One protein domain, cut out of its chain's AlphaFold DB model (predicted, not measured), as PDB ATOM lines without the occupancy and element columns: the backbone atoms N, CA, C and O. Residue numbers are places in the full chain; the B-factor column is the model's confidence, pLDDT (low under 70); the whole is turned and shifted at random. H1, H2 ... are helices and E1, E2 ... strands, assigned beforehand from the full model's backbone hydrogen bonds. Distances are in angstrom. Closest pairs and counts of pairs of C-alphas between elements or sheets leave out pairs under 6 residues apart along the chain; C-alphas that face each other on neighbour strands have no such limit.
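Overview. This is residues 2 to 67 of the 368 residues of a protein of Eufriesea mexicana (UniProt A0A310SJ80). A two-stranded hairpin, E1 and E2, and one long helix, H1, make a V, meeting where E1 begins near the first turns of H1; residues 7 to 12 at the hairpin's tip stick out. After H1, residues 41 to 67 hold no named element and fold back alongside the helix as a long loop. The printed part has 66 residues, with two named strands and one named helix in the order E1, E2, H1 along the chain, an antiparallel sheet of E1 and E2, and the class mixed, helices and strands; it is only just loose, close to compact, with a radius of gyration of the C-alphas of 13.3 A and spans of 34 by 32 by 21 A.

Along the chain. Find C-alpha 2 at (122.230, 130.174, 222.922), where E1, residues 2 to 8, begins. E2 is residues 11 to 17. H1, residues 22 to 40, runs 26.6 A to C-alpha 40 at (122.756, 133.781, 202.539).

Arrangement. In the hairpin E1 and E2, look at N 4 and O 15, 2.9 A apart. The closest C-alphas of E1 and H1 are those of Phe 2 and Cys 25, 5.6 A. In H1 every O i to N i+4 pair is within hydrogen-bond range.

Size, cuts and confidence. The printed part has no cut, and both links are tight. Residues 52 to 60 have pLDDT under 70.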
ATOM      1  N   PHE A   2     122.347 129.816 224.333       82.94
ATOM      2  CA  PHE A   2     122.230 130.174 222.922       82.94
ATOM      3  C   PHE A   2     120.740 130.308 222.601       82.94
ATOM      4  O   PHE A   2     119.945 129.516 223.098       82.94
ATOM      5  N   ILE A   3     120.344 131.333 221.850       86.94
ATOM      6  CA  ILE A   3     118.937 131.617 221.551       86.94
ATOM      7  C   ILE A   3     118.806 131.775 220.043       86.94
ATOM      8  O   ILE A   3     119.574 132.519 219.435       86.94
ATOM      9  N   VAL A   4     117.829 131.085 219.461       88.12
ATOM     10  CA  VAL A   4     117.470 131.198 218.048       88.12
ATOM     11  C   VAL A   4     116.073 131.794 217.956       88.12
ATOM     12  O   VAL A   4     115.128 131.263 218.542       88.12
ATOM     13  N   HIS A   5     115.945 132.886 217.208       87.94
ATOM     14  CA  HIS A   5     114.653 133.421 216.797       87.94
ATOM     15  C   HIS A   5     114.339 132.883 215.400       87.94
ATOM     16  O   HIS A   5     115.096 133.105 214.460       87.94
ATOM     17  N   LEU A   6     113.239 132.146 215.290       87.50
ATOM     18  CA  LEU A   6     112.748 131.533 214.060       87.50
ATOM     19  C   LEU A   6     111.471 132.258 213.632       87.50
ATOM     20  O   LEU A   6     110.632 132.569 214.476       87.50
ATOM     21  N   THR A   7     111.286 132.471 212.333       89.44
ATOM     22  CA  THR A   7     110.006 132.930 211.778       89.44
ATOM     23  C   THR A   7     109.430 131.793 210.946       89.44
ATOM     24  O   THR A   7     109.994 131.447 209.913       89.44
ATOM     25  N   ILE A   8     108.336 131.188 211.410       90.56
ATOM     26  CA  ILE A   8     107.673 130.052 210.754       90.56
ATOM     27  C   ILE A   8     106.231 130.474 210.487       90.56
ATOM     28  O   ILE A   8     105.519 130.827 211.425       90.56
ATOM     29  N   SER A   9     105.809 130.470 209.220       88.81
ATOM     30  CA  SER A   9     104.463 130.905 208.806       88.81
ATOM     31  C   SER A   9     104.064 132.250 209.437       88.81
ATOM     32  O   SER A   9     103.053 132.350 210.130       88.81
ATOM     33  N   GLU A  10     104.938 133.251 209.273       88.56
ATOM     34  CA  GLU A  10     104.854 134.618 209.831       88.56
ATOM     35  C   GLU A  10     104.880 134.734 211.372       88.56
ATOM     36  O   GLU A  10     105.024 135.832 211.915       88.56
ATOM     37  N   LYS A  11     104.841 133.619 212.109       88.88
ATOM     38  CA  LYS A  11     104.903 133.598 213.575       88.88
ATOM     39  C   LYS A  11     106.351 133.555 214.058       88.88
ATOM     40  O   LYS A  11     107.160 132.747 213.599       88.88
ATOM     41  N   LYS A  12     106.676 134.421 215.023       91.31
ATOM     42  CA  LYS A  12     107.988 134.455 215.684       91.31
ATOM     43  C   LYS A  12     108.032 133.425 216.810       91.31
ATOM     44  O   LYS A  12     107.332 133.563 217.810       91.31
ATOM     45  N   HIS A  13     108.905 132.440 216.671       87.38
ATOM     46  CA  HIS A  13     109.220 131.444 217.686       87.38
ATOM     47  C   HIS A  13     110.617 131.713 218.250       87.38
ATOM     48  O   HIS A  13     111.512 132.164 217.539       87.38
ATOM     49  N   THR A  14     110.819 131.448 219.539       91.69
ATOM     50  CA  THR A  14     112.127 131.598 220.190       91.69
ATOM     51  C   THR A  14     112.493 130.289 220.867       91.69
ATOM     52  O   THR A  14     111.737 129.802 221.704       91.69
ATOM     53  N   VAL A  15     113.643 129.724 220.503       88.88
ATOM     54  CA  VAL A  15     114.149 128.457 221.044       88.88
ATOM     55  C   VAL A  15     115.458 128.726 221.781       88.88
ATOM     56  O   VAL A  15     116.384 129.315 221.224       88.88
ATOM     57  N   GLY A  16     115.522 128.325 223.052       90.00
ATOM     58  CA  GLY A  16     116.681 128.518 223.920       90.00
ATOM     59  C   GLY A  16     117.411 127.207 224.204       90.00
ATOM     60  O   GLY A  16     116.813 126.248 224.678       90.00
ATOM     61  N   PHE A  17     118.721 127.189 223.974       85.44
ATOM     62  CA  PHE A  17     119.607 126.060 224.240       85.44
ATOM     63  C   PHE A  17     120.541 126.386 225.412       85.44
ATOM     64  O   PHE A  17     121.330 127.343 225.377       85.44
ATOM     65  N   LYS A  18     120.474 125.586 226.481       91.44
ATOM     66  CA  LYS A  18     121.387 125.700 227.625       91.44
ATOM     67  C   LYS A  18     122.678 124.944 227.307       91.44
ATOM     68  O   LYS A  18     122.662 123.739 227.097       91.44
ATOM     69  N   CYS A  19     123.797 125.660 227.259       87.00
ATOM     70  CA  CYS A  19     125.119 125.079 227.022       87.00
ATOM     71  C   CYS A  19     125.856 124.902 228.362       87.00
ATOM     72  O   CYS A  19     125.688 125.771 229.222       87.00
ATOM     73  N   PRO A  20     126.711 123.871 228.532       90.19
ATOM     74  CA  PRO A  20     127.458 123.651 229.777       90.19
ATOM     75  C   PRO A  20     128.364 124.823 230.175       90.19
ATOM     76  O   PRO A  20     128.521 125.117 231.354       90.19
ATOM     77  N   THR A  21     128.940 125.522 229.192       88.62
ATOM     78  CA  THR A  21     129.811 126.686 229.411       88.62
ATOM     79  C   THR A  21     129.451 127.840 228.472       88.62
ATOM     80  O   THR A  21     128.841 127.654 227.412       88.62
ATOM     81  N   GLY A  22     129.887 129.053 228.831       82.69
ATOM     82  CA  GLY A  22     129.812 130.221 227.949       82.69
ATOM     83  C   GLY A  22     130.652 130.071 226.672       82.69
ATOM     84  O   GLY A  22     130.255 130.580 225.626       82.69
ATOM     85  N   SER A  23     131.760 129.319 226.725       84.06
ATOM     86  CA  SER A  23     132.595 129.036 225.548       84.06
ATOM     87  C   SER A  23     131.849 128.170 224.530       84.06
ATOM     88  O   SER A  23     131.725 128.558 223.371       84.06
ATOM     89  N   ASN A  24     131.226 127.073 224.978       86.81
ATOM     90  CA  ASN A  24     130.433 126.192 224.113       86.81
ATOM     91  C   ASN A  24     129.264 126.964 223.475       86.81
ATOM     92  O   ASN A  24     129.010 126.843 222.280       86.81
ATOM     93  N   CYS A  25     128.605 127.827 224.255       87.06
ATOM     94  CA  CYS A  25     127.552 128.723 223.774       87.06
ATOM     95  C   CYS A  25     128.036 129.671 222.661       87.06
ATOM     96  O   CYS A  25     127.333 129.889 221.676       87.06
ATOM     97  N   ARG A  26     129.239 130.239 222.817       84.50
ATOM     98  CA  ARG A  26     129.866 131.142 221.843       84.50
ATOM     99  C   ARG A  26     130.350 130.398 220.593       84.50
ATOM    100  O   ARG A  26     130.265 130.959 219.506       84.50
ATOM    101  N   HIS A  27     130.820 129.159 220.733       87.94
ATOM    102  CA  HIS A  27     131.204 128.301 219.610       87.94
ATOM    103  C   HIS A  27     129.988 127.933 218.746       87.94
ATOM    104  O   HIS A  27     130.003 128.207 217.551       87.94
ATOM    105  N   VAL A  28     128.897 127.445 219.357       89.94
ATOM    106  CA  VAL A  28     127.632 127.158 218.647       89.94
ATOM    107  C   VAL A  28     127.108 128.403 217.924       89.94
ATOM    108  O   VAL A  28     126.727 128.315 216.760       89.94
ATOM    109  N   TRP A  29     127.155 129.574 218.571       88.88
ATOM    110  CA  TRP A  29     126.785 130.838 217.930       88.88
ATOM    111  C   TRP A  29     127.663 131.172 216.714       88.88
ATOM    112  O   TRP A  29     127.120 131.542 215.676       88.88
ATOM    113  N   ARG A  30     128.994 131.007 216.799       87.12
ATOM    114  CA  ARG A  30     129.890 131.232 215.649       87.12
ATOM    115  C   ARG A  30     129.566 130.292 214.491       87.12
ATOM    116  O   ARG A  30     129.334 130.791 213.399       87.12
ATOM    117  N   CYS A  31     129.468 128.984 214.734       89.31
ATOM    118  CA  CYS A  31     129.136 128.016 213.685       89.31
ATOM    119  C   CYS A  31     127.769 128.302 213.042       89.31
ATOM    120  O   CYS A  31     127.638 128.208 211.826       89.31
ATOM    121  N   ALA A  32     126.762 128.695 213.831       90.62
ATOM    122  CA  ALA A  32     125.446 129.052 213.303       90.62
ATOM    123  C   ALA A  32     125.493 130.304 212.405       90.62
ATOM    124  O   ALA A  32     124.901 130.300 211.328       90.62
ATOM    125  N   ILE A  33     126.215 131.355 212.817       88.06
ATOM    126  CA  ILE A  33     126.399 132.566 212.001       88.06
ATOM    127  C   ILE A  33     127.222 132.267 210.744       88.06
ATOM    128  O   ILE A  33     126.874 132.745 209.671       88.06
ATOM    129  N   GLU A  34     128.281 131.468 210.848       89.75
ATOM    130  CA  GLU A  34     129.146 131.104 209.724       89.75
ATOM    131  C   GLU A  34     128.384 130.335 208.637       89.75
ATOM    132  O   GLU A  34     128.417 130.732 207.476       89.75
ATOM    133  N   GLN A  35     127.612 129.312 209.023       91.00
ATOM    134  CA  GLN A  35     126.747 128.571 208.100       91.00
ATOM    135  C   GLN A  35     125.651 129.467 207.509       91.00
ATOM    136  O   GLN A  35     125.430 129.458 206.302       91.00
ATOM    137  N   MET A  36     125.001 130.301 208.331       88.88
ATOM    138  CA  MET A  36     124.006 131.259 207.842       88.88
ATOM    139  C   MET A  36     124.605 132.193 206.779       88.88
ATOM    140  O   MET A  36     124.006 132.371 205.722       88.88
ATOM    141  N   LEU A  37     125.782 132.775 207.026       89.88
ATOM    142  CA  LEU A  37     126.430 133.691 206.083       89.88
ATOM    143  C   LEU A  37     126.914 132.979 204.812       89.88
ATOM    144  O   LEU A  37     126.759 133.548 203.735       89.88
ATOM    145  N   PHE A  38     127.404 131.738 204.911       91.06
ATOM    146  CA  PHE A  38     127.801 130.927 203.754       91.06
ATOM    147  C   PHE A  38     126.673 130.781 202.717       91.06
ATOM    148  O   PHE A  38     126.907 131.025 201.532       91.06
ATOM    149  N   PHE A  39     125.457 130.441 203.166       89.62
ATOM    150  CA  PHE A  39     124.288 130.233 202.292       89.62
ATOM    151  C   PHE A  39     123.541 131.528 201.918       89.62
ATOM    152  O   PHE A  39     122.891 131.596 200.877       89.62
ATOM    153  N   THR A  40     123.574 132.566 202.764       88.31
ATOM    154  CA  THR A  40     122.756 133.781 202.539       88.31
ATOM    155  C   THR A  40     123.475 134.897 201.788       88.31
ATOM    156  O   THR A  40     122.828 135.641 201.043       88.31
ATOM    157  N   LEU A  41     124.792 135.039 201.955       87.88
ATOM    158  CA  LEU A  41     125.549 136.101 201.296       87.88
ATOM    159  C   LEU A  41     125.770 135.795 199.812       87.88
ATOM    160  O   LEU A  41     126.010 134.659 199.413       87.88
ATOM    161  N   SER A  42     125.745 136.840 198.984       85.06
ATOM    162  CA  SER A  42     126.180 136.711 197.591       85.06
ATOM    163  C   SER A  42     127.701 136.623 197.490       85.06
ATOM    164  O   SER A  42     128.198 135.749 196.793       85.06
ATOM    165  N   ARG A  43     128.438 137.470 198.221       82.56
ATOM    166  CA  ARG A  43     129.907 137.507 198.208       82.56
ATOM    167  C   ARG A  43     130.475 137.619 199.618       82.56
ATOM    168  O   ARG A  43     129.865 138.233 200.494       82.56
ATOM    169  N   ALA A  44     131.669 137.077 199.830       83.81
ATOM    170  CA  ALA A  44     132.374 137.106 201.108       83.81
ATOM    171  C   ALA A  44     132.777 138.530 201.533       83.81
ATOM    172  O   ALA A  44     132.841 138.832 202.726       83.81
ATOM    173  N   SER A  45     133.004 139.418 200.557       82.62
ATOM    174  CA  SER A  45     133.288 140.846 200.765       82.62
ATOM    175  C   SER A  45     132.179 141.587 201.506       82.62
ATOM    176  O   SER A  45     132.459 142.542 202.229       82.62
ATOM    177  N   ASP A  46     130.939 141.133 201.342       84.62
ATOM    178  CA  ASP A  46     129.736 141.851 201.765       84.62
ATOM    179  C   ASP A  46     129.322 141.448 203.194       84.62
ATOM    180  O   ASP A  46     128.301 141.894 203.719       84.62
ATOM    181  N   ALA A  47     130.114 140.581 203.835       84.62
ATOM    182  CA  ALA A  47     129.803 140.004 205.126       84.62
ATOM    183  C   ALA A  47     129.868 141.040 206.267       84.62
ATOM    184  O   ALA A  47     130.934 141.610 206.535       84.62
ATOM    185  N   PRO A  48     128.770 141.253 207.017       80.94
ATOM    186  CA  PRO A  48     128.768 142.175 208.143       80.94
ATOM    187  C   PRO A  48     129.595 141.631 209.316       80.94
ATOM    188  O   PRO A  48     129.645 140.427 209.578       80.94
ATOM    189  N   VAL A  49     130.199 142.536 210.093       81.75
ATOM    190  CA  VAL A  49     130.840 142.178 211.368       81.75
ATOM    191  C   VAL A  49     129.756 141.985 212.430       81.75
ATOM    192  O   VAL A  49     129.259 142.947 213.021       81.75
ATOM    193  N   VAL A  50     129.383 140.733 212.684       77.06
ATOM    194  CA  VAL A  50     128.332 140.381 213.646       77.06
ATOM    195  C   VAL A  50     128.891 140.448 215.069       77.06
ATOM    196  O   VAL A  50     129.878 139.789 215.395       77.06
ATOM    197  N   SER A  51     128.266 141.231 215.950       72.12
ATOM    198  CA  SER A  51     128.649 141.286 217.368       72.12
ATOM    199  C   SER A  51     127.804 140.316 218.192       72.12
ATOM    200  O   SER A  51     126.580 140.420 218.234       72.12
ATOM    201  N   GLY A  52     128.461 139.355 218.839       58.94
ATOM    202  CA  GLY A  52     127.820 138.331 219.657       58.94
ATOM    203  C   GLY A  52     127.749 138.743 221.120       58.94
ATOM    204  O   GLY A  52     128.719 138.536 221.856       58.94
ATOM    205  N   GLY A  53     126.594 139.276 221.531       60.16
ATOM    206  CA  GLY A  53     126.250 139.517 222.934       60.16
ATOM    207  C   GLY A  53     125.548 140.852 223.201       60.16
ATOM    208  O   GLY A  53     125.675 141.804 222.437       60.16
ATOM    209  N   SER A  54     124.804 140.904 224.309       50.47
ATOM    210  CA  SER A  54     124.119 142.106 224.807       50.47
ATOM    211  C   SER A  54     125.107 143.230 225.161       50.47
ATOM    212  O   SER A  54     126.288 142.979 225.395       50.47
ATOM    213  N   ILE A  55     124.606 144.462 225.277       48.91
ATOM    214  CA  ILE A  55     125.350 145.709 225.552       48.91
ATOM    215  C   ILE A  55     126.240 145.700 226.814       48.91
ATOM    216  O   ILE A  55     127.087 146.575 226.960       48.91
ATOM    217  N   PHE A  56     126.102 144.706 227.700       49.06
ATOM    218  CA  PHE A  56     126.959 144.506 228.881       49.06
ATOM    219  C   PHE A  56     128.047 143.429 228.707       49.06
ATOM    220  O   PHE A  56     128.977 143.356 229.507       49.06
ATOM    221  N   SER A  57     127.975 142.598 227.664       51.00
ATOM    222  CA  SER A  57     129.053 141.670 227.302       51.00
ATOM    223  C   SER A  57     129.994 142.337 226.303       51.00
ATOM    224  O   SER A  57     129.726 142.361 225.102       51.00
ATOM    225  N   TRP A  58     131.103 142.878 226.809       46.44
ATOM    226  CA  TRP A  58     132.091 143.612 226.019       46.44
ATOM    227  C   TRP A  58     132.747 142.732 224.934       46.44
ATOM    228  O   TRP A  58     133.752 142.057 225.155       46.44
ATOM    229  N   GLY A  59     132.191 142.784 223.723       60.12
ATOM    230  CA  GLY A  59     133.003 142.843 222.509       60.12
ATOM    231  C   GLY A  59     133.473 141.543 221.851       60.12
ATOM    232  O   GLY A  59     134.537 141.574 221.233       60.12
ATOM    233  N   THR A  60     132.711 140.437 221.850       59.84
ATOM    234  CA  THR A  60     132.970 139.408 220.814       59.84
ATOM    235  C   THR A  60     132.435 139.835 219.456       59.84
ATOM    236  O   THR A  60     131.268 139.617 219.140       59.84
ATOM    237  N   LYS A  61     133.318 140.395 218.631       71.06
ATOM    238  CA  LYS A  61     133.076 140.599 217.202       71.06
ATOM    239  C   LYS A  61     133.386 139.304 216.444       71.06
ATOM    240  O   LYS A  61     134.365 138.622 216.747       71.06
ATOM    241  N   PHE A  62     132.548 138.968 215.473       82.31
ATOM    242  CA  PHE A  62     132.764 137.912 214.491       82.31
ATOM    243  C   PHE A  62     132.839 138.562 213.112       82.31
ATOM    244  O   PHE A  62     131.977 139.363 212.755       82.31
ATOM    245  N   LYS A  63     133.877 138.228 212.347       87.19
ATOM    246  CA  LYS A  63     134.017 138.611 210.944       87.19
ATOM    247  C   LYS A  63     134.092 137.320 210.138       87.19
ATOM    248  O   LYS A  63     134.905 136.462 210.464       87.19
ATOM    249  N   TYR A  64     133.253 137.204 209.118       88.50
ATOM    250  CA  TYR A  64     133.314 136.099 208.168       88.50
ATOM    251  C   TYR A  64     134.571 136.214 207.295       88.50
ATOM    252  O   TYR A  64     134.962 137.321 206.914       88.50
ATOM    253  N   THR A  65     135.207 135.083 206.997       84.25
ATOM    254  CA  THR A  65     136.463 135.022 206.222       84.25
ATOM    255  C   THR A  65     136.518 133.858 205.224       84.25
ATOM    256  O   THR A  65     137.575 133.615 204.650       84.25
ATOM    257  N   GLY A  66     135.414 133.129 205.023       85.31
ATOM    258  CA  GLY A  66     135.302 132.060 204.020       85.31
ATOM    259  C   GLY A  66     134.757 132.559 202.677       85.31
ATOM    260  O   GLY A  66     134.352 133.712 202.571       85.31
ATOM    261  N   ARG A  67     134.703 131.679 201.669       85.69
ATOM    262  CA  ARG A  67     133.928 131.894 200.426       85.69
ATOM    263  C   ARG A  67     132.432 131.684 200.683       85.69
ATOM    264  O   ARG A  67     132.086 131.001 201.645       85.69
TER     265      ARG A  67